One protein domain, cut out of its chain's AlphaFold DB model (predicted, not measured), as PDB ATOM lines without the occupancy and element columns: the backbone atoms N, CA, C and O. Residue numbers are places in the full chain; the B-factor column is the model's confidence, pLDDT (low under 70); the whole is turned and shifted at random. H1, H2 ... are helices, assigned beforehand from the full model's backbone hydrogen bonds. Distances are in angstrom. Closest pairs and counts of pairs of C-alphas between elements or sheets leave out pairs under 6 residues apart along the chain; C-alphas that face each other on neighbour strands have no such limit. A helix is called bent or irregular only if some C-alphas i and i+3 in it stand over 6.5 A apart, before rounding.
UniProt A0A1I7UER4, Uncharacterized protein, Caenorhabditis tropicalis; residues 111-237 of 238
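Overview. This is residues 111 to 237 of the 238 residues of an uncharacterized protein of Caenorhabditis tropicalis (UniProt A0A1I7UER4). Two long helices, H1 and H4, overlap near one end of each and make a long rod, and residues 111 to 125, of which 112 to 125 belong to H1, stick out past H4 as a free arm. From H1 the chain runs on through the short helices H2 and H3, which lie near H4, and turns in a stretch that stands free, residues 164 to 170, of which 164 belongs to H3; H4 then runs back toward H1, and after it the chain folds back once more with H5 and H6 packed on another side of H4. The printed part has 127 residues with six named helices, in the order H1 to H6, and no named strand; its class is all helix. It is extended, with a radius of gyration of the C-alphas of 23.2 A and spans of 85 by 28 by 24 A.

Arrangement. H1, residues 112 to 139, touches H4, residues 173 to 213, with its residues 133 to 138 alone; the closest C-alphas are those of Ala 137 and Pro 207, 5.1 A apart. They run opposite ways at a steep tilt of 51 degrees. H2, residues 149 to 152, is close to H4 but not clearly touching, the closest C-alphas being those of Glu 152 and Tyr 194 at 7.7 A. H3, residues 159 to 164, is also close but not clearly touching H4, with the C-alphas of Tyr 159 and Trp 183 closest at 6.6 A. H4 is the hub, touching three helices. Its residues 200 to 209 touch H5, residues 222 to 226, where the C-alphas of Lys 205 and Pro 222 are closest at 6.4 A. Its residues 193 to 201 touch H6, residues 229 to 237, where the C-alphas of Leu 197 and Cys 233 are closest at 6.6 A. H4 and H6 run opposite ways at a tilt of 36 degrees, only just steep. H5 and H6 meet only through their link, and H1 and H6 are apart. Each O i to N i+4 pair is within hydrogen-bond range in H1, H3 and H5, against 30 of 37 in H4 and 3 of 5 in H6; H2 is too short for such a pair.

Along the chain. H1 begins at C-alpha 112, (257.875, 271.899, 128.437), and is 41.0 A long. H2 measures 5.4 A and H3 7.7 A. H4 runs 57.7 A from C-alpha 173 at (238.394, 222.340, 187.918); it is irregular, but only just, with C-alphas 174 and 177 6.9 A apart. H5 measures 6.0 A. H6 measures 12.8 A and ends at C-alpha 237, (264.004, 235.628, 174.089).

Size, cuts and confidence. The C-alphas of Ser 111 and Thr 168 are the two farthest apart, at 86.5 A. The printed part has no cut. The link H5 to H6 is tight, the other links are short and none is long. The mean pLDDT of the printed part is 82.7, and it is under 70 at residues 111 to 113, 141 to 149, 165 to 170 and 237.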
ATOM      1  N   SER A 111     259.534 272.208 123.969       65.50
ATOM      2  CA  SER A 111     258.234 271.908 124.562       65.50
ATOM      3  C   SER A 111     258.408 271.488 126.036       65.50
ATOM      4  O   SER A 111     259.063 270.479 126.316       65.50
ATOM      5  N   PRO A 112     257.800 272.214 127.000       66.75
ATOM      6  CA  PRO A 112     257.875 271.899 128.437       66.75
ATOM      7  C   PRO A 112     257.472 270.452 128.770       66.75
ATOM      8  O   PRO A 112     257.914 269.858 129.754       66.75
ATOM      9  N   TRP A 113     256.666 269.856 127.892       68.81
ATOM     10  CA  TRP A 113     256.190 268.482 127.955       68.81
ATOM     11  C   TRP A 113     257.297 267.428 127.844       68.81
ATOM     12  O   TRP A 113     257.162 266.373 128.457       68.81
ATOM     13  N   ILE A 114     258.396 267.685 127.126       81.25
ATOM     14  CA  ILE A 114     259.503 266.721 127.005       81.25
ATOM     15  C   ILE A 114     260.252 266.568 128.326       81.25
ATOM     16  O   ILE A 114     260.490 265.443 128.754       81.25
ATOM     17  N   LEU A 115     260.559 267.670 129.014       78.94
ATOM     18  CA  LEU A 115     261.223 267.616 130.320       78.94
ATOM     19  C   LEU A 115     260.326 266.956 131.364       78.94
ATOM     20  O   LEU A 115     260.789 266.092 132.106       78.94
ATOM     21  N   LYS A 116     259.027 267.285 131.361       78.81
ATOM     22  CA  LYS A 116     258.041 266.608 132.211       78.81
ATOM     23  C   LYS A 116     258.008 265.103 131.926       78.81
ATOM     24  O   LYS A 116     258.086 264.301 132.851       78.81
ATOM     25  N   ARG A 117     257.972 264.704 130.653       81.12
ATOM     26  CA  ARG A 117     257.946 263.292 130.244       81.12
ATOM     27  C   ARG A 117     259.231 262.552 130.612       81.12
ATOM     28  O   ARG A 117     259.154 261.410 131.058       81.12
ATOM     29  N   LEU A 118     260.393 263.188 130.461       79.00
ATOM     30  CA  LEU A 118     261.690 262.639 130.865       79.00
ATOM     31  C   LEU A 118     261.794 262.497 132.383       79.00
ATOM     32  O   LEU A 118     262.259 261.465 132.852       79.00
ATOM     33  N   TYR A 119     261.312 263.478 133.149       81.62
ATOM     34  CA  TYR A 119     261.237 263.398 134.608       81.62
ATOM     35  C   TYR A 119     260.310 262.266 135.070       81.62
ATOM     36  O   TYR A 119     260.646 261.479 135.951       81.62
ATOM     37  N   GLU A 120     259.150 262.112 134.433       82.81
ATOM     38  CA  GLU A 120     258.272 260.981 134.725       82.81
ATOM     39  C   GLU A 120     258.907 259.639 134.336       82.81
ATOM     40  O   GLU A 120     258.739 258.645 135.045       82.81
ATOM     41  N   TRP A 121     259.625 259.573 133.210       80.75
ATOM     42  CA  TRP A 121     260.317 258.357 132.784       80.75
ATOM     43  C   TRP A 121     261.479 258.013 133.719       80.75
ATOM     44  O   TRP A 121     261.577 256.864 134.146       80.75
ATOM     45  N   SER A 122     262.287 258.988 134.133       82.12
ATOM     46  CA  SER A 122     263.346 258.772 135.121       82.12
ATOM     47  C   SER A 122     262.765 258.313 136.460       82.12
ATOM     48  O   SER A 122     263.279 257.372 137.058       82.12
ATOM     49  N   GLY A 123     261.618 258.860 136.882       83.75
ATOM     50  CA  GLY A 123     260.883 258.384 138.055       83.75
ATOM     51  C   GLY A 123     260.352 256.950 137.910       83.75
ATOM     52  O   GLY A 123     260.344 256.187 138.877       83.75
ATOM     53  N   ARG A 124     259.921 256.539 136.708       85.38
ATOM     54  CA  ARG A 124     259.543 255.139 136.422       85.38
ATOM     55  C   ARG A 124     260.765 254.214 136.445       85.38
ATOM     56  O   ARG A 124     260.668 253.136 137.021       85.38
ATOM     57  N   ALA A 125     261.892 254.631 135.871       80.56
ATOM     58  CA  ALA A 125     263.139 253.868 135.880       80.56
ATOM     59  C   ALA A 125     263.682 253.697 137.308       80.56
ATOM     60  O   ALA A 125     263.915 252.572 137.737       80.56
ATOM     61  N   LYS A 126     263.750 254.787 138.086       84.94
ATOM     62  CA  LYS A 126     264.158 254.767 139.498       84.94
ATOM     63  C   LYS A 126     263.273 253.846 140.340       84.94
ATOM     64  O   LYS A 126     263.786 253.095 141.155       84.94
ATOM     65  N   ARG A 127     261.949 253.860 140.127       86.12
ATOM     66  CA  ARG A 127     261.031 252.936 140.818       86.12
ATOM     67  C   ARG A 127     261.305 251.471 140.491       86.12
ATOM     68  O   ARG A 127     261.281 250.657 141.402       86.12
ATOM     69  N   ARG A 128     261.560 251.135 139.222       88.50
ATOM     70  CA  ARG A 128     261.896 249.757 138.823       88.50
ATOM     71  C   ARG A 128     263.189 249.285 139.478       88.50
ATOM     72  O   ARG A 128     263.229 248.159 139.954       88.50
ATOM     73  N   GLU A 129     264.190 250.159 139.548       87.31
ATOM     74  CA  GLU A 129     265.458 249.833 140.200       87.31
ATOM     75  C   GLU A 129     265.271 249.618 141.706       87.31
ATOM     76  O   GLU A 129     265.710 248.606 142.234       87.31
ATOM     77  N   ILE A 130     264.510 250.487 142.384       87.00
ATOM     78  CA  ILE A 130     264.173 250.299 143.805       87.00
ATOM     79  C   ILE A 130     263.461 248.961 144.035       87.00
ATOM     80  O   ILE A 130     263.817 248.243 144.959       87.00
ATOM     81  N   ILE A 131     262.473 248.603 143.204       88.06
ATOM     82  CA  ILE A 131     261.756 247.323 143.339       88.06
ATOM     83  C   ILE A 131     262.725 246.145 143.212       88.06
ATOM     84  O   ILE A 131     262.659 245.221 144.015       88.06
ATOM     85  N   LYS A 132     263.637 246.195 142.239       88.88
ATOM     86  CA  LYS A 132     264.643 245.153 142.026       88.88
ATOM     87  C   LYS A 132     265.583 245.015 143.228       88.88
ATOM     88  O   LYS A 132     265.840 243.898 143.656       88.88
ATOM     89  N   HIS A 133     266.046 246.129 143.794       87.81
ATOM     90  CA  HIS A 133     266.880 246.134 145.000       87.81
ATOM     91  C   HIS A 133     266.137 245.599 146.228       87.81
ATOM     92  O   HIS A 133     266.688 244.815 146.991       87.81
ATOM     93  N   VAL A 134     264.860 245.953 146.397       86.69
ATOM     94  CA  VAL A 134     264.020 245.407 147.477       86.69
ATOM     95  C   VAL A 134     263.830 243.901 147.318       86.69
ATOM     96  O   VAL A 134     263.988 243.167 148.287       86.69
ATOM     97  N   GLN A 135     263.533 243.425 146.107       86.88
ATOM     98  CA  GLN A 135     263.411 241.991 145.832       86.88
ATOM     99  C   GLN A 135     264.720 241.253 146.123       86.88
ATOM    100  O   GLN A 135     264.705 240.271 146.852       86.88
ATOM    101  N   ALA A 136     265.855 241.771 145.650       87.19
ATOM    102  CA  ALA A 136     267.162 241.186 145.934       87.19
ATOM    103  C   ALA A 136     267.476 241.161 147.441       87.19
ATOM    104  O   ALA A 136     267.976 240.161 147.952       87.19
ATOM    105  N   ALA A 137     267.144 242.226 148.178       85.25
ATOM    106  CA  ALA A 137     267.350 242.309 149.624       85.25
ATOM    107  C   ALA A 137     266.475 241.330 150.429       85.25
ATOM    108  O   ALA A 137     266.885 240.921 151.518       85.25
ATOM    109  N   LEU A 138     265.298 240.972 149.900       81.44
ATOM    110  CA  LEU A 138     264.391 239.957 150.450       81.44
ATOM    111  C   LEU A 138     264.798 238.532 150.052       81.44
ATOM    112  O   LEU A 138     264.657 237.607 150.834       81.44
ATOM    113  N   GLU A 139     265.329 238.322 148.850       83.00
ATOM    114  CA  GLU A 139     265.813 236.999 148.422       83.00
ATOM    115  C   GLU A 139     267.132 236.621 149.107       83.00
ATOM    116  O   GLU A 139     267.420 235.447 149.329       83.00
ATOM    117  N   THR A 140     267.947 237.622 149.444       75.69
ATOM    118  CA  THR A 140     269.221 237.445 150.156       75.69
ATOM    119  C   THR A 140     269.087 237.578 151.668       75.69
ATOM    120  O   THR A 140     270.067 237.329 152.379       75.69
ATOM    121  N   SER A 141     267.907 237.956 152.181       68.25
ATOM    122  CA  SER A 141     267.651 237.894 153.615       68.25
ATOM    123  C   SER A 141     267.676 236.433 154.030       68.25
ATOM    124  O   SER A 141     266.765 235.675 153.709       68.25
ATOM    125  N   LYS A 142     268.742 236.023 154.718       61.31
ATOM    126  CA  LYS A 142     268.680 234.795 155.500       61.31
ATOM    127  C   LYS A 142     267.606 235.002 156.557       61.31
ATOM    128  O   LYS A 142     267.611 236.061 157.189       61.31
ATOM    129  N   ASP A 143     266.745 234.007 156.745       59.94
ATOM    130  CA  ASP A 143     266.046 233.878 158.017       59.94
ATOM    131  C   ASP A 143     267.126 233.983 159.090       59.94
ATOM    132  O   ASP A 143     268.127 233.257 159.050       59.94
ATOM    133  N   HIS A 144     267.002 234.984 159.959       57.97
ATOM    134  CA  HIS A 144     267.828 235.012 161.149       57.97
ATOM    135  C   HIS A 144     267.563 233.675 161.831       57.97
ATOM    136  O   HIS A 144     266.406 233.381 162.123       57.97
ATOM    137  N   GLU A 145     268.603 232.854 162.004       52.97
ATOM    138  CA  GLU A 145     268.528 231.662 162.842       52.97
ATOM    139  C   GLU A 145     268.081 232.174 164.210       52.97
ATOM    140  O   GLU A 145     268.853 232.788 164.949       52.97
ATOM    141  N   ILE A 146     266.783 232.071 164.488       54.97
ATOM    142  CA  ILE A 146     266.261 232.336 165.813       54.97
ATOM    143  C   ILE A 146     266.948 231.258 166.637       54.97
ATOM    144  O   ILE A 146     266.720 230.077 166.410       54.97
ATOM    145  N   GLU A 147     267.836 231.648 167.553       55.41
ATOM    146  CA  GLU A 147     268.572 230.700 168.408       55.41
ATOM    147  C   GLU A 147     267.630 229.787 169.227       55.41
ATOM    148  O   GLU A 147     268.087 228.842 169.862       55.41
ATOM    149  N   ASP A 148     266.320 230.049 169.181       61.91
ATOM    150  CA  ASP A 148     265.257 229.356 169.888       61.91
ATOM    151  C   ASP A 148     264.227 228.701 168.937       61.91
ATOM    152  O   ASP A 148     263.037 229.033 168.911       61.91
ATOM    153  N   ASP A 149     264.693 227.724 168.151       68.56
ATOM    154  CA  ASP A 149     263.846 226.786 167.391       68.56
ATOM    155  C   ASP A 149     262.847 226.026 168.295       68.56
ATOM    156  O   ASP A 149     261.928 225.363 167.808       68.56
ATOM    157  N   GLU A 150     263.041 226.018 169.619       76.19
ATOM    158  CA  GLU A 150     262.136 225.346 170.555       76.19
ATOM    159  C   GLU A 150     260.849 226.136 170.770       76.19
ATOM    160  O   GLU A 150     259.766 225.545 170.770       76.19
ATOM    161  N   LEU A 151     260.947 227.459 170.878       80.38
ATOM    162  CA  LEU A 151     259.791 228.322 171.081       80.38
ATOM    163  C   LEU A 151     258.873 228.363 169.843       80.38
ATOM    164  O   LEU A 151     257.647 228.398 169.978       80.38
ATOM    165  N   GLU A 152     259.432 228.236 168.635       84.56
ATOM    166  CA  GLU A 152     258.649 228.145 167.394       84.56
ATOM    167  C   GLU A 152     257.779 226.877 167.363       84.56
ATOM    168  O   GLU A 152     256.632 226.906 166.911       84.56
ATOM    169  N   LYS A 153     258.270 225.764 167.925       86.62
ATOM    170  CA  LYS A 153     257.517 224.497 167.999       86.62
ATOM    171  C   LYS A 153     256.275 224.600 168.880       86.62
ATOM    172  O   LYS A 153     255.389 223.761 168.747       86.62
ATOM    173  N   LEU A 154     256.188 225.615 169.744       85.75
ATOM    174  CA  LEU A 154     255.031 225.864 170.606       85.75
ATOM    175  C   LEU A 154     253.925 226.686 169.918       85.75
ATOM    176  O   LEU A 154     252.810 226.744 170.433       85.75
ATOM    177  N   LEU A 155     254.176 227.276 168.740       86.69
ATOM    178  CA  LEU A 155     253.153 227.983 167.953       86.69
ATOM    179  C   LEU A 155     251.952 227.111 167.547       86.69
ATOM    180  O   LEU A 155     250.835 227.623 167.590       86.69
ATOM    181  N   PRO A 156     252.116 225.851 167.102       89.25
ATOM    182  CA  PRO A 156     250.976 224.998 166.768       89.25
ATOM    183  C   PRO A 156     250.337 224.299 167.979       89.25
ATOM    184  O   PRO A 156     249.252 223.741 167.826       89.25
ATOM    185  N   VAL A 157     250.980 224.314 169.153       89.12
ATOM    186  CA  VAL A 157     250.553 223.542 170.333       89.12
ATOM    187  C   VAL A 157     249.253 224.100 170.907       89.12
ATOM    188  O   VAL A 157     249.148 225.290 171.218       89.12
ATOM    189  N   SER A 158     248.260 223.228 171.084       87.12
ATOM    190  CA  SER A 158     246.980 223.597 171.691       87.12
ATOM    191  C   SER A 158     247.029 223.535 173.220       87.12
ATOM    192  O   SER A 158     247.914 222.921 173.820       87.12
ATOM    193  N   TYR A 159     246.051 224.162 173.880       85.88
ATOM    194  CA  TYR A 159     245.901 224.079 175.334       85.88
ATOM    195  C   TYR A 159     245.808 222.621 175.813       85.88
ATOM    196  O   TYR A 159     246.389 222.246 176.832       85.88
ATOM    197  N   GLU A 160     245.098 221.788 175.058       84.62
ATOM    198  CA  GLU A 160     244.913 220.375 175.354       84.62
ATOM    199  C   GLU A 160     246.217 219.595 175.215       84.62
ATOM    200  O   GLU A 160     246.547 218.796 176.081       84.62
ATOM    201  N   GLU A 161     247.008 219.854 174.183       85.50
ATOM    202  CA  GLU A 161     248.307 219.199 174.032       85.50
ATOM    203  C   GLU A 161     249.284 219.601 175.152       85.50
ATOM    204  O   GLU A 161     249.974 218.748 175.710       85.50
ATOM    205  N   MET A 162     249.272 220.874 175.559       83.06
ATOM    206  CA  MET A 162     250.141 221.405 176.616       83.06
ATOM    207  C   MET A 162     249.804 220.860 178.019       83.06
ATOM    208  O   MET A 162     250.702 220.686 178.842       83.06
ATOM    209  N   PHE A 163     248.519 220.619 178.323       80.38
ATOM    210  CA  PHE A 163     248.052 220.325 179.691       80.38
ATOM    211  C   PHE A 163     247.262 219.016 179.864       80.38
ATOM    212  O   PHE A 163     247.063 218.587 181.001       80.38
ATOM    213  N   LEU A 164     246.798 218.383 178.785       76.38
ATOM    214  CA  LEU A 164     245.967 217.165 178.796       76.38
ATOM    215  C   LEU A 164     246.651 215.958 178.122       76.38
ATOM    216  O   LEU A 164     246.029 214.907 177.993       76.38
ATOM    217  N   GLY A 165     247.924 216.078 177.726       61.78
ATOM    218  CA  GLY A 165     248.673 215.048 176.990       61.78
ATOM    219  C   GLY A 165     248.996 213.749 177.749       61.78
ATOM    220  O   GLY A 165     249.468 212.803 177.126       61.78
ATOM    221  N   ASP A 166     248.728 213.666 179.056       61.72
ATOM    222  CA  ASP A 166     248.893 212.435 179.836       61.72
ATOM    223  C   ASP A 166     247.620 212.152 180.651       61.72
ATOM    224  O   ASP A 166     247.209 212.975 181.479       61.72
ATOM    225  N   GLU A 167     246.993 210.987 180.428       58.19
ATOM    226  CA  GLU A 167     245.700 210.568 181.016       58.19
ATOM    227  C   GLU A 167     245.708 210.544 182.560       58.19
ATOM    228  O   GLU A 167     244.666 210.432 183.211       58.19
ATOM    229  N   THR A 168     246.886 210.675 183.169       59.66
ATOM    230  CA  THR A 168     247.112 210.682 184.615       59.66
ATOM    231  C   THR A 168     246.924 212.065 185.261       59.66
ATOM    232  O   THR A 168     246.731 212.163 186.479       59.66
ATOM    233  N   THR A 169     246.910 213.144 184.470       63.56
ATOM    234  CA  THR A 169     246.940 214.526 184.976       63.56
ATOM    235  C   THR A 169     245.531 215.089 185.153       63.56
ATOM    236  O   THR A 169     244.991 215.812 184.319       63.56
ATOM    237  N   THR A 170     244.897 214.781 186.283       69.75
ATOM    238  CA  THR A 170     243.606 215.393 186.639       69.75
ATOM    239  C   THR A 170     243.813 216.805 187.190       69.75
ATOM    240  O   THR A 170     244.058 217.018 188.378       69.75
ATOM    241  N   ILE A 171     243.719 217.809 186.317       74.62
ATOM    242  CA  ILE A 171     243.767 219.220 186.717       74.62
ATOM    243  C   ILE A 171     242.493 219.560 187.511       74.62
ATOM    244  O   ILE A 171     241.384 219.375 187.003       74.62
ATOM    245  N   PRO A 172     242.602 220.104 188.741       81.62
ATOM    246  CA  PRO A 172     241.432 220.523 189.502       81.62
ATOM    247  C   PRO A 172     240.597 221.553 188.723       81.62
ATOM    248  O   PRO A 172     241.164 222.524 188.210       81.62
ATOM    249  N   PRO A 173     239.255 221.449 188.705       77.25
ATOM    250  CA  PRO A 173     238.394 222.340 187.918       77.25
ATOM    251  C   PRO A 173     238.532 223.817 188.322       77.25
ATOM    252  O   PRO A 173     238.354 224.714 187.501       77.25
ATOM    253  N   ALA A 174     238.925 224.084 189.572       82.25
ATOM    254  CA  ALA A 174     239.226 225.428 190.061       82.25
ATOM    255  C   ALA A 174     240.455 226.069 189.383       82.25
ATOM    256  O   ALA A 174     240.511 227.289 189.254       82.25
ATOM    257  N   LYS A 175     241.429 225.264 188.935       85.12
ATOM    258  CA  LYS A 175     242.652 225.736 188.265       85.12
ATOM    259  C   LYS A 175     242.512 225.820 186.747       85.12
ATOM    260  O   LYS A 175     243.323 226.496 186.125       85.12
ATOM    261  N   HIS A 176     241.479 225.212 186.164       85.06
ATOM    262  CA  HIS A 176     241.278 225.189 184.713       85.06
ATOM    263  C   HIS A 176     241.216 226.597 184.113       85.06
ATOM    264  O   HIS A 176     241.941 226.908 183.179       85.06
ATOM    265  N   LYS A 177     240.405 227.489 184.696       87.81
ATOM    266  CA  LYS A 177     240.284 228.876 184.213       87.81
ATOM    267  C   LYS A 177     241.588 229.664 184.329       87.81
ATOM    268  O   LYS A 177     241.871 230.503 183.487       87.81
ATOM    269  N   TYR A 178     242.361 229.400 185.381       90.06
ATOM    270  CA  TYR A 178     243.651 230.046 185.589       90.06
ATOM    271  C   TYR A 178     244.674 229.579 184.549       90.06
ATOM    272  O   TYR A 178     245.296 230.410 183.899       90.06
ATOM    273  N   LEU A 179     244.810 228.264 184.350       89.50
ATOM    274  CA  LEU A 179     245.733 227.702 183.361       89.50
ATOM    275  C   LEU A 179     245.348 228.093 181.938       89.50
ATOM    276  O   LEU A 179     246.225 228.421 181.151       89.50
ATOM    277  N   GLN A 180     244.052 228.130 181.636       89.69
ATOM    278  CA  GLN A 180     243.561 228.621 180.356       89.69
ATOM    279  C   GLN A 180     243.967 230.082 180.125       89.69
ATOM    280  O   GLN A 180     244.529 230.387 179.083       89.69
ATOM    281  N   ALA A 181     243.764 230.973 181.101       92.38
ATOM    282  CA  ALA A 181     244.169 232.374 180.966       92.38
ATOM    283  C   ALA A 181     245.692 232.537 180.810       92.38
ATOM    284  O   ALA A 181     246.150 233.365 180.028       92.38
ATOM    285  N   VAL A 182     246.481 231.739 181.537       92.81
ATOM    286  CA  VAL A 182     247.948 231.732 181.412       92.81
ATOM    287  C   VAL A 182     248.377 231.240 180.031       92.81
ATOM    288  O   VAL A 182     249.263 231.840 179.430       92.81
ATOM    289  N   TRP A 183     247.741 230.188 179.516       92.38
ATOM    290  CA  TRP A 183     248.006 229.682 178.173       92.38
ATOM    291  C   TRP A 183     247.628 230.702 177.104       92.38
ATOM    292  O   TRP A 183     248.426 230.955 176.212       92.38
ATOM    293  N   GLU A 184     246.453 231.327 177.208       93.69
ATOM    294  CA  GLU A 184     246.002 232.344 176.253       93.69
ATOM    295  C   GLU A 184     246.969 233.530 176.235       93.69
ATOM    296  O   GLU A 184     247.360 233.983 175.161       93.69
ATOM    297  N   LEU A 185     247.418 233.995 177.406       94.31
ATOM    298  CA  LEU A 185     248.425 235.048 177.508       94.31
ATOM    299  C   LEU A 185     249.749 234.619 176.863       94.31
ATOM    300  O   LEU A 185     250.271 235.323 176.009       94.31
ATOM    301  N   PHE A 186     250.270 233.450 177.232       91.69
ATOM    302  CA  PHE A 186     251.523 232.943 176.678       91.69
ATOM    303  C   PHE A 186     251.454 232.789 175.155       91.69
ATOM    304  O   PHE A 186     252.329 233.268 174.441       91.69
ATOM    305  N   HIS A 187     250.397 232.158 174.650       91.56
ATOM    306  CA  HIS A 187     250.235 231.885 173.230       91.56
ATOM    307  C   HIS A 187     250.027 233.170 172.424       91.56
ATOM    308  O   HIS A 187     250.561 233.305 171.326       91.56
ATOM    309  N   THR A 188     249.284 234.144 172.955       93.44
ATOM    310  CA  THR A 188     249.106 235.437 172.275       93.44
ATOM    311  C   THR A 188     250.400 236.243 172.221       93.44
ATOM    312  O   THR A 188     250.715 236.781 171.159       93.44
ATOM    313  N   GLU A 189     251.184 236.269 173.299       92.50
ATOM    314  CA  GLU A 189     252.515 236.892 173.315       92.50
ATOM    315  C   GLU A 189     253.490 236.177 172.368       92.50
ATOM    316  O   GLU A 189     254.206 236.821 171.599       92.50
ATOM    317  N   LEU A 190     253.455 234.843 172.332       90.00
ATOM    318  CA  LEU A 190     254.245 234.036 171.405       90.00
ATOM    319  C   LEU A 190     253.906 234.355 169.941       90.00
ATOM    320  O   LEU A 190     254.789 234.587 169.112       90.00
ATOM    321  N   VAL A 191     252.614 234.415 169.616       90.81
ATOM    322  CA  VAL A 191     252.141 234.791 168.279       90.81
ATOM    323  C   VAL A 191     252.552 236.223 167.939       90.81
ATOM    324  O   VAL A 191     252.967 236.477 166.807       90.81
ATOM    325  N   PHE A 192     252.466 237.154 168.889       91.25
ATOM    326  CA  PHE A 192     252.901 238.533 168.691       91.25
ATOM    327  C   PHE A 192     254.403 238.615 168.386       91.25
ATOM    328  O   PHE A 192     254.800 239.288 167.433       91.25
ATOM    329  N   LEU A 193     255.236 237.871 169.112       89.25
ATOM    330  CA  LEU A 193     256.672 237.801 168.859       89.25
ATOM    331  C   LEU A 193     256.979 237.316 167.434       89.25
ATOM    332  O   LEU A 193     257.604 238.041 166.658       89.25
ATOM    333  N   TYR A 194     256.497 236.127 167.062       87.19
ATOM    334  CA  TYR A 194     256.857 235.505 165.784       87.19
ATOM    335  C   TYR A 194     256.178 236.159 164.584       87.19
ATOM    336  O   TYR A 194     256.812 236.398 163.558       87.19
ATOM    337  N   ARG A 195     254.879 236.466 164.684       88.38
ATOM    338  CA  ARG A 195     254.114 236.972 163.535       88.38
ATOM    339  C   ARG A 195     254.195 238.479 163.368       88.38
ATOM    340  O   ARG A 195     253.955 238.955 162.262       88.38
ATOM    341  N   GLN A 196     254.504 239.224 164.429       90.56
ATOM    342  CA  GLN A 196     254.571 240.681 164.367       90.56
ATOM    343  C   GLN A 196     255.999 241.196 164.544       90.56
ATOM    344  O   GLN A 196     256.499 241.872 163.646       90.56
ATOM    345  N   LEU A 197     256.669 240.902 165.662       90.50
ATOM    346  CA  LEU A 197     257.976 241.504 165.954       90.50
ATOM    347  C   LEU A 197     259.087 240.983 165.033       90.50
ATOM    348  O   LEU A 197     259.806 241.792 164.444       90.50
ATOM    349  N   PHE A 198     259.197 239.666 164.848       87.44
ATOM    350  CA  PHE A 198     260.191 239.092 163.935       87.44
ATOM    351  C   PHE A 198     259.909 239.447 162.483       87.44
ATOM    352  O   PHE A 198     260.824 239.856 161.779       87.44
ATOM    353  N   VAL A 199     258.646 239.463 162.056       88.88
ATOM    354  CA  VAL A 199     258.296 239.958 160.716       88.88
ATOM    355  C   VAL A 199     258.740 241.413 160.529       88.88
ATOM    356  O   VAL A 199     259.359 241.747 159.521       88.88
ATOM    357  N   LEU A 200     258.486 242.295 161.502       91.38
ATOM    358  CA  LEU A 200     258.955 243.684 161.439       91.38
ATOM    359  C   LEU A 200     260.485 243.786 161.369       91.38
ATOM    360  O   LEU A 200     261.005 244.658 160.670       91.38
ATOM    361  N   ARG A 201     261.208 242.906 162.063       88.88
ATOM    362  CA  ARG A 201     262.673 242.892 162.074       88.88
ATOM    363  C   ARG A 201     263.227 242.350 160.754       88.88
ATOM    364  O   ARG A 201     263.952 243.065 160.065       88.88
ATOM    365  N   ASP A 202     262.828 241.143 160.380       85.88
ATOM    366  CA  ASP A 202     263.482 240.328 159.354       85.88
ATOM    367  C   ASP A 202     262.951 240.613 157.947       85.88
ATOM    368  O   ASP A 202     263.705 240.567 156.976       85.88
ATOM    369  N   VAL A 203     261.673 240.990 157.822       87.44
ATOM    370  CA  VAL A 203     261.030 241.253 156.520       87.44
ATOM    371  C   VAL A 203     261.027 242.741 156.169       87.44
ATOM    372  O   VAL A 203     261.039 243.104 154.993       87.44
ATOM    373  N   TYR A 204     261.033 243.630 157.166       89.38
ATOM    374  CA  TYR A 204     260.966 245.073 156.923       89.38
ATOM    375  C   TYR A 204     262.259 245.803 157.287       89.38
ATOM    376  O   TYR A 204     262.874 246.419 156.415       89.38
ATOM    377  N   LYS A 205     262.688 245.755 158.552       90.12
ATOM    378  CA  LYS A 205     263.826 246.552 159.034       90.12
ATOM    379  C   LYS A 205     265.151 246.122 158.407       90.12
ATOM    380  O   LYS A 205     265.901 246.978 157.937       90.12
ATOM    381  N   GLU A 206     265.449 244.827 158.383       88.81
ATOM    382  CA  GLU A 206     266.691 244.317 157.800       88.81
ATOM    383  C   GLU A 206     266.781 244.529 156.283       88.81
ATOM    384  O   GLU A 206     267.787 245.089 155.834       88.81
ATOM    385  N   PRO A 207     265.762 244.176 155.471       88.56
ATOM    386  CA  PRO A 207     265.811 244.409 154.033       88.56
ATOM    387  C   PRO A 207     265.889 245.898 153.705       88.56
ATOM    388  O   PRO A 207     266.639 246.279 152.810       88.56
ATOM    389  N   LEU A 208     265.218 246.763 154.482       90.12
ATOM    390  CA  LEU A 208     265.367 248.213 154.348       90.12
ATOM    391  C   LEU A 208     266.826 248.649 154.539       90.12
ATOM    392  O   LEU A 208     267.347 249.387 153.702       90.12
ATOM    393  N   LYS A 209     267.503 248.175 155.595       89.31
ATOM    394  CA  LYS A 209     268.925 248.480 155.833       89.31
ATOM    395  C   LYS A 209     269.810 247.974 154.687       89.31
ATOM    396  O   LYS A 209     270.710 248.694 154.262       89.31
ATOM    397  N   ARG A 210     269.540 246.789 154.122       87.25
ATOM    398  CA  ARG A 210     270.276 246.274 152.947       87.25
ATOM    399  C   ARG A 210     270.059 247.139 151.704       87.25
ATOM    400  O   ARG A 210     271.034 247.528 151.067       87.25
ATOM    401  N   CYS A 211     268.820 247.535 151.407       87.56
ATOM    402  CA  CYS A 211     268.534 248.460 150.305       87.56
ATOM    403  C   CYS A 211     269.274 249.797 150.457       87.56
ATOM    404  O   CYS A 211     269.663 250.401 149.457       87.56
ATOM    405  N   GLN A 212     269.492 250.257 151.692       90.19
ATOM    406  CA  GLN A 212     270.266 251.470 151.965       90.19
ATOM    407  C   GLN A 212     271.752 251.314 151.664       90.19
ATOM    408  O   GLN A 212     272.350 252.241 151.119       90.19
ATOM    409  N   VAL A 213     272.338 250.144 151.922       87.31
ATOM    410  CA  VAL A 213     273.718 249.840 151.504       87.31
ATOM    411  C   VAL A 213     273.857 249.910 149.977       87.31
ATOM    412  O   VAL A 213     274.873 250.376 149.469       87.31
ATOM    413  N   GLU A 214     272.811 249.535 149.240       84.19
ATOM    414  CA  GLU A 214     272.752 249.611 147.773       84.19
ATOM    415  C   GLU A 214     272.416 251.021 147.239       84.19
ATOM    416  O   GLU A 214     272.287 251.226 146.032       84.19
ATOM    417  N   GLY A 215     272.283 252.021 148.118       83.88
ATOM    418  CA  GLY A 215     272.005 253.414 147.752       83.88
ATOM    419  C   GLY A 215     270.525 253.734 147.507       83.88
ATOM    420  O   GLY A 215     270.193 254.833 147.050       83.88
ATOM    421  N   CYS A 216     269.614 252.811 147.823       84.56
ATOM    422  CA  CYS A 216     268.169 253.022 147.763       84.56
ATOM    423  C   CYS A 216     267.609 253.481 149.120       84.56
ATOM    424  O   CYS A 216     268.151 253.170 150.167       84.56
ATOM    425  N   LEU A 217     266.486 254.215 149.126       84.31
ATOM    426  CA  LEU A 217     265.737 254.558 150.356       84.31
ATOM    427  C   LEU A 217     266.558 255.256 151.473       84.31
ATOM    428  O   LEU A 217     266.189 255.208 152.643       84.31
ATOM    429  N   LEU A 218     267.629 255.971 151.112       86.81
ATOM    430  CA  LEU A 218     268.534 256.664 152.049       86.81
ATOM    431  C   LEU A 218     267.864 257.753 152.905       86.81
ATOM    432  O   LEU A 218     268.424 258.178 153.905       86.81
ATOM    433  N   LEU A 219     266.686 258.231 152.497       87.50
ATOM    434  CA  LEU A 219     265.930 259.262 153.216       87.50
ATOM    435  C   LEU A 219     265.167 258.716 154.431       87.50
ATOM    436  O   LEU A 219     264.636 259.495 155.214       87.50
ATOM    437  N   VAL A 220     265.030 257.394 154.537       88.31
ATOM    438  CA  VAL A 220     264.294 256.753 155.626       88.31
ATOM    439  C   VAL A 220     265.263 256.472 156.765       88.31
ATOM    440  O   VAL A 220     266.319 255.901 156.537       88.31
ATOM    441  N   GLU A 221     264.905 256.819 157.996       89.06
ATOM    442  CA  GLU A 221     265.682 256.460 159.187       89.06
ATOM    443  C   GLU A 221     265.087 255.188 159.816       89.06
ATOM    444  O   GLU A 221     264.012 255.259 160.423       89.06
ATOM    445  N   PRO A 222     265.726 254.006 159.686       86.81
ATOM    446  CA  PRO A 222     265.144 252.751 160.168       86.81
ATOM    447  C   PRO A 222     264.943 252.741 161.685       86.81
ATOM    448  O   PRO A 222     263.949 252.213 162.176       86.81
ATOM    449  N   ASP A 223     265.866 253.344 162.432       86.88
ATOM    450  CA  ASP A 223     265.812 253.341 163.895       86.88
ATOM    451  C   ASP A 223     264.707 254.276 164.426       86.88
ATOM    452  O   ASP A 223     264.156 254.026 165.493       86.88
ATOM    453  N   LEU A 224     264.296 255.291 163.651       89.69
ATOM    454  CA  LEU A 224     263.120 256.110 163.964       89.69
ATOM    455  C   LEU A 224     261.813 255.387 163.603       89.69
ATOM    456  O   LEU A 224     260.831 255.482 164.335       89.69
ATOM    457  N   LEU A 225     261.800 254.654 162.483       90.06
ATOM    458  CA  LEU A 225     260.612 253.957 161.983       90.06
ATOM    459  C   LEU A 225     260.239 252.737 162.837       90.06
ATOM    460  O   LEU A 225     259.060 252.503 163.093       90.06
ATOM    461  N   PHE A 226     261.236 251.963 163.267       90.50
ATOM    462  CA  PHE A 226     261.038 250.727 164.030       90.50
ATOM    463  C   PHE A 226     261.370 250.877 165.520       90.50
ATOM    464  O   PHE A 226     261.119 249.956 166.298       90.50
ATOM    465  N   GLY A 227     261.923 252.019 165.943       89.12
ATOM    466  CA  GLY A 227     262.274 252.281 167.337       89.12
ATOM    467  C   GLY A 227     263.201 251.212 167.925       89.12
ATOM    468  O   GLY A 227     264.089 250.675 167.260       89.12
ATOM    469  N   ASN A 228     262.942 250.843 169.181       89.38
ATOM    470  CA  ASN A 228     263.730 249.865 169.939       89.38
ATOM    471  C   ASN A 228     263.375 248.400 169.615       89.38
ATOM    472  O   ASN A 228     263.437 247.548 170.501       89.38
ATOM    473  N   LEU A 229     263.005 248.091 168.368       89.62
ATOM    474  CA  LEU A 229     262.566 246.751 167.959       89.62
ATOM    475  C   LEU A 229     263.544 245.642 168.384       89.62
ATOM    476  O   LEU A 229     263.111 244.614 168.884       89.62
ATOM    477  N   ASP A 230     264.855 245.872 168.270       85.69
ATOM    478  CA  ASP A 230     265.858 244.854 168.619       85.69
ATOM    479  C   ASP A 230     265.872 244.563 170.130       85.69
ATOM    480  O   ASP A 230     266.056 243.422 170.548       85.69
ATOM    481  N   GLN A 231     265.641 245.586 170.960       86.19
ATOM    482  CA  GLN A 231     265.538 245.420 172.412       86.19
ATOM    483  C   GLN A 231     264.234 244.715 172.785       86.19
ATOM    484  O   GLN A 231     264.251 243.834 173.637       86.19
ATOM    485  N   LEU A 232     263.125 245.068 172.123       86.81
ATOM    486  CA  LEU A 232     261.831 244.408 172.306       86.81
ATOM    487  C   LEU A 232     261.928 242.917 171.988       86.81
ATOM    488  O   LEU A 232     261.576 242.109 172.837       86.81
ATOM    489  N   CYS A 233     262.493 242.546 170.838       85.00
ATOM    490  CA  CYS A 233     262.725 241.142 170.502       85.00
ATOM    491  C   CYS A 233     263.604 240.439 171.548       85.00
ATOM    492  O   CYS A 233     263.351 239.290 171.892       85.00
ATOM    493  N   ARG A 234     264.610 241.128 172.104       83.50
ATOM    494  CA  ARG A 234     265.506 240.559 173.120       83.50
ATOM    495  C   ARG A 234     264.825 240.293 174.466       83.50
ATOM    496  O   ARG A 234     265.229 239.350 175.141       83.50
ATOM    497  N   PHE A 235     263.825 241.089 174.849       83.50
ATOM    498  CA  PHE A 235     263.062 240.885 176.090       83.50
ATOM    499  C   PHE A 235     262.204 239.622 176.079       83.50
ATOM    500  O   PHE A 235     261.906 239.103 177.146       83.50
ATOM    501  N   PHE A 236     261.793 239.149 174.906       73.88
ATOM    502  CA  PHE A 236     260.978 237.940 174.788       73.88
ATOM    503  C   PHE A 236     261.808 236.654 174.676       73.88
ATOM    504  O   PHE A 236     261.261 235.576 174.873       73.88
ATOM    505  N   VAL A 237     263.098 236.767 174.347       66.44
ATOM    506  CA  VAL A 237     264.004 235.628 174.089       66.44
ATOM    507  C   VAL A 237     264.987 235.380 175.256       66.44
ATOM    508  O   VAL A 237     265.683 234.373 175.262       66.44
TER     509      VAL A 237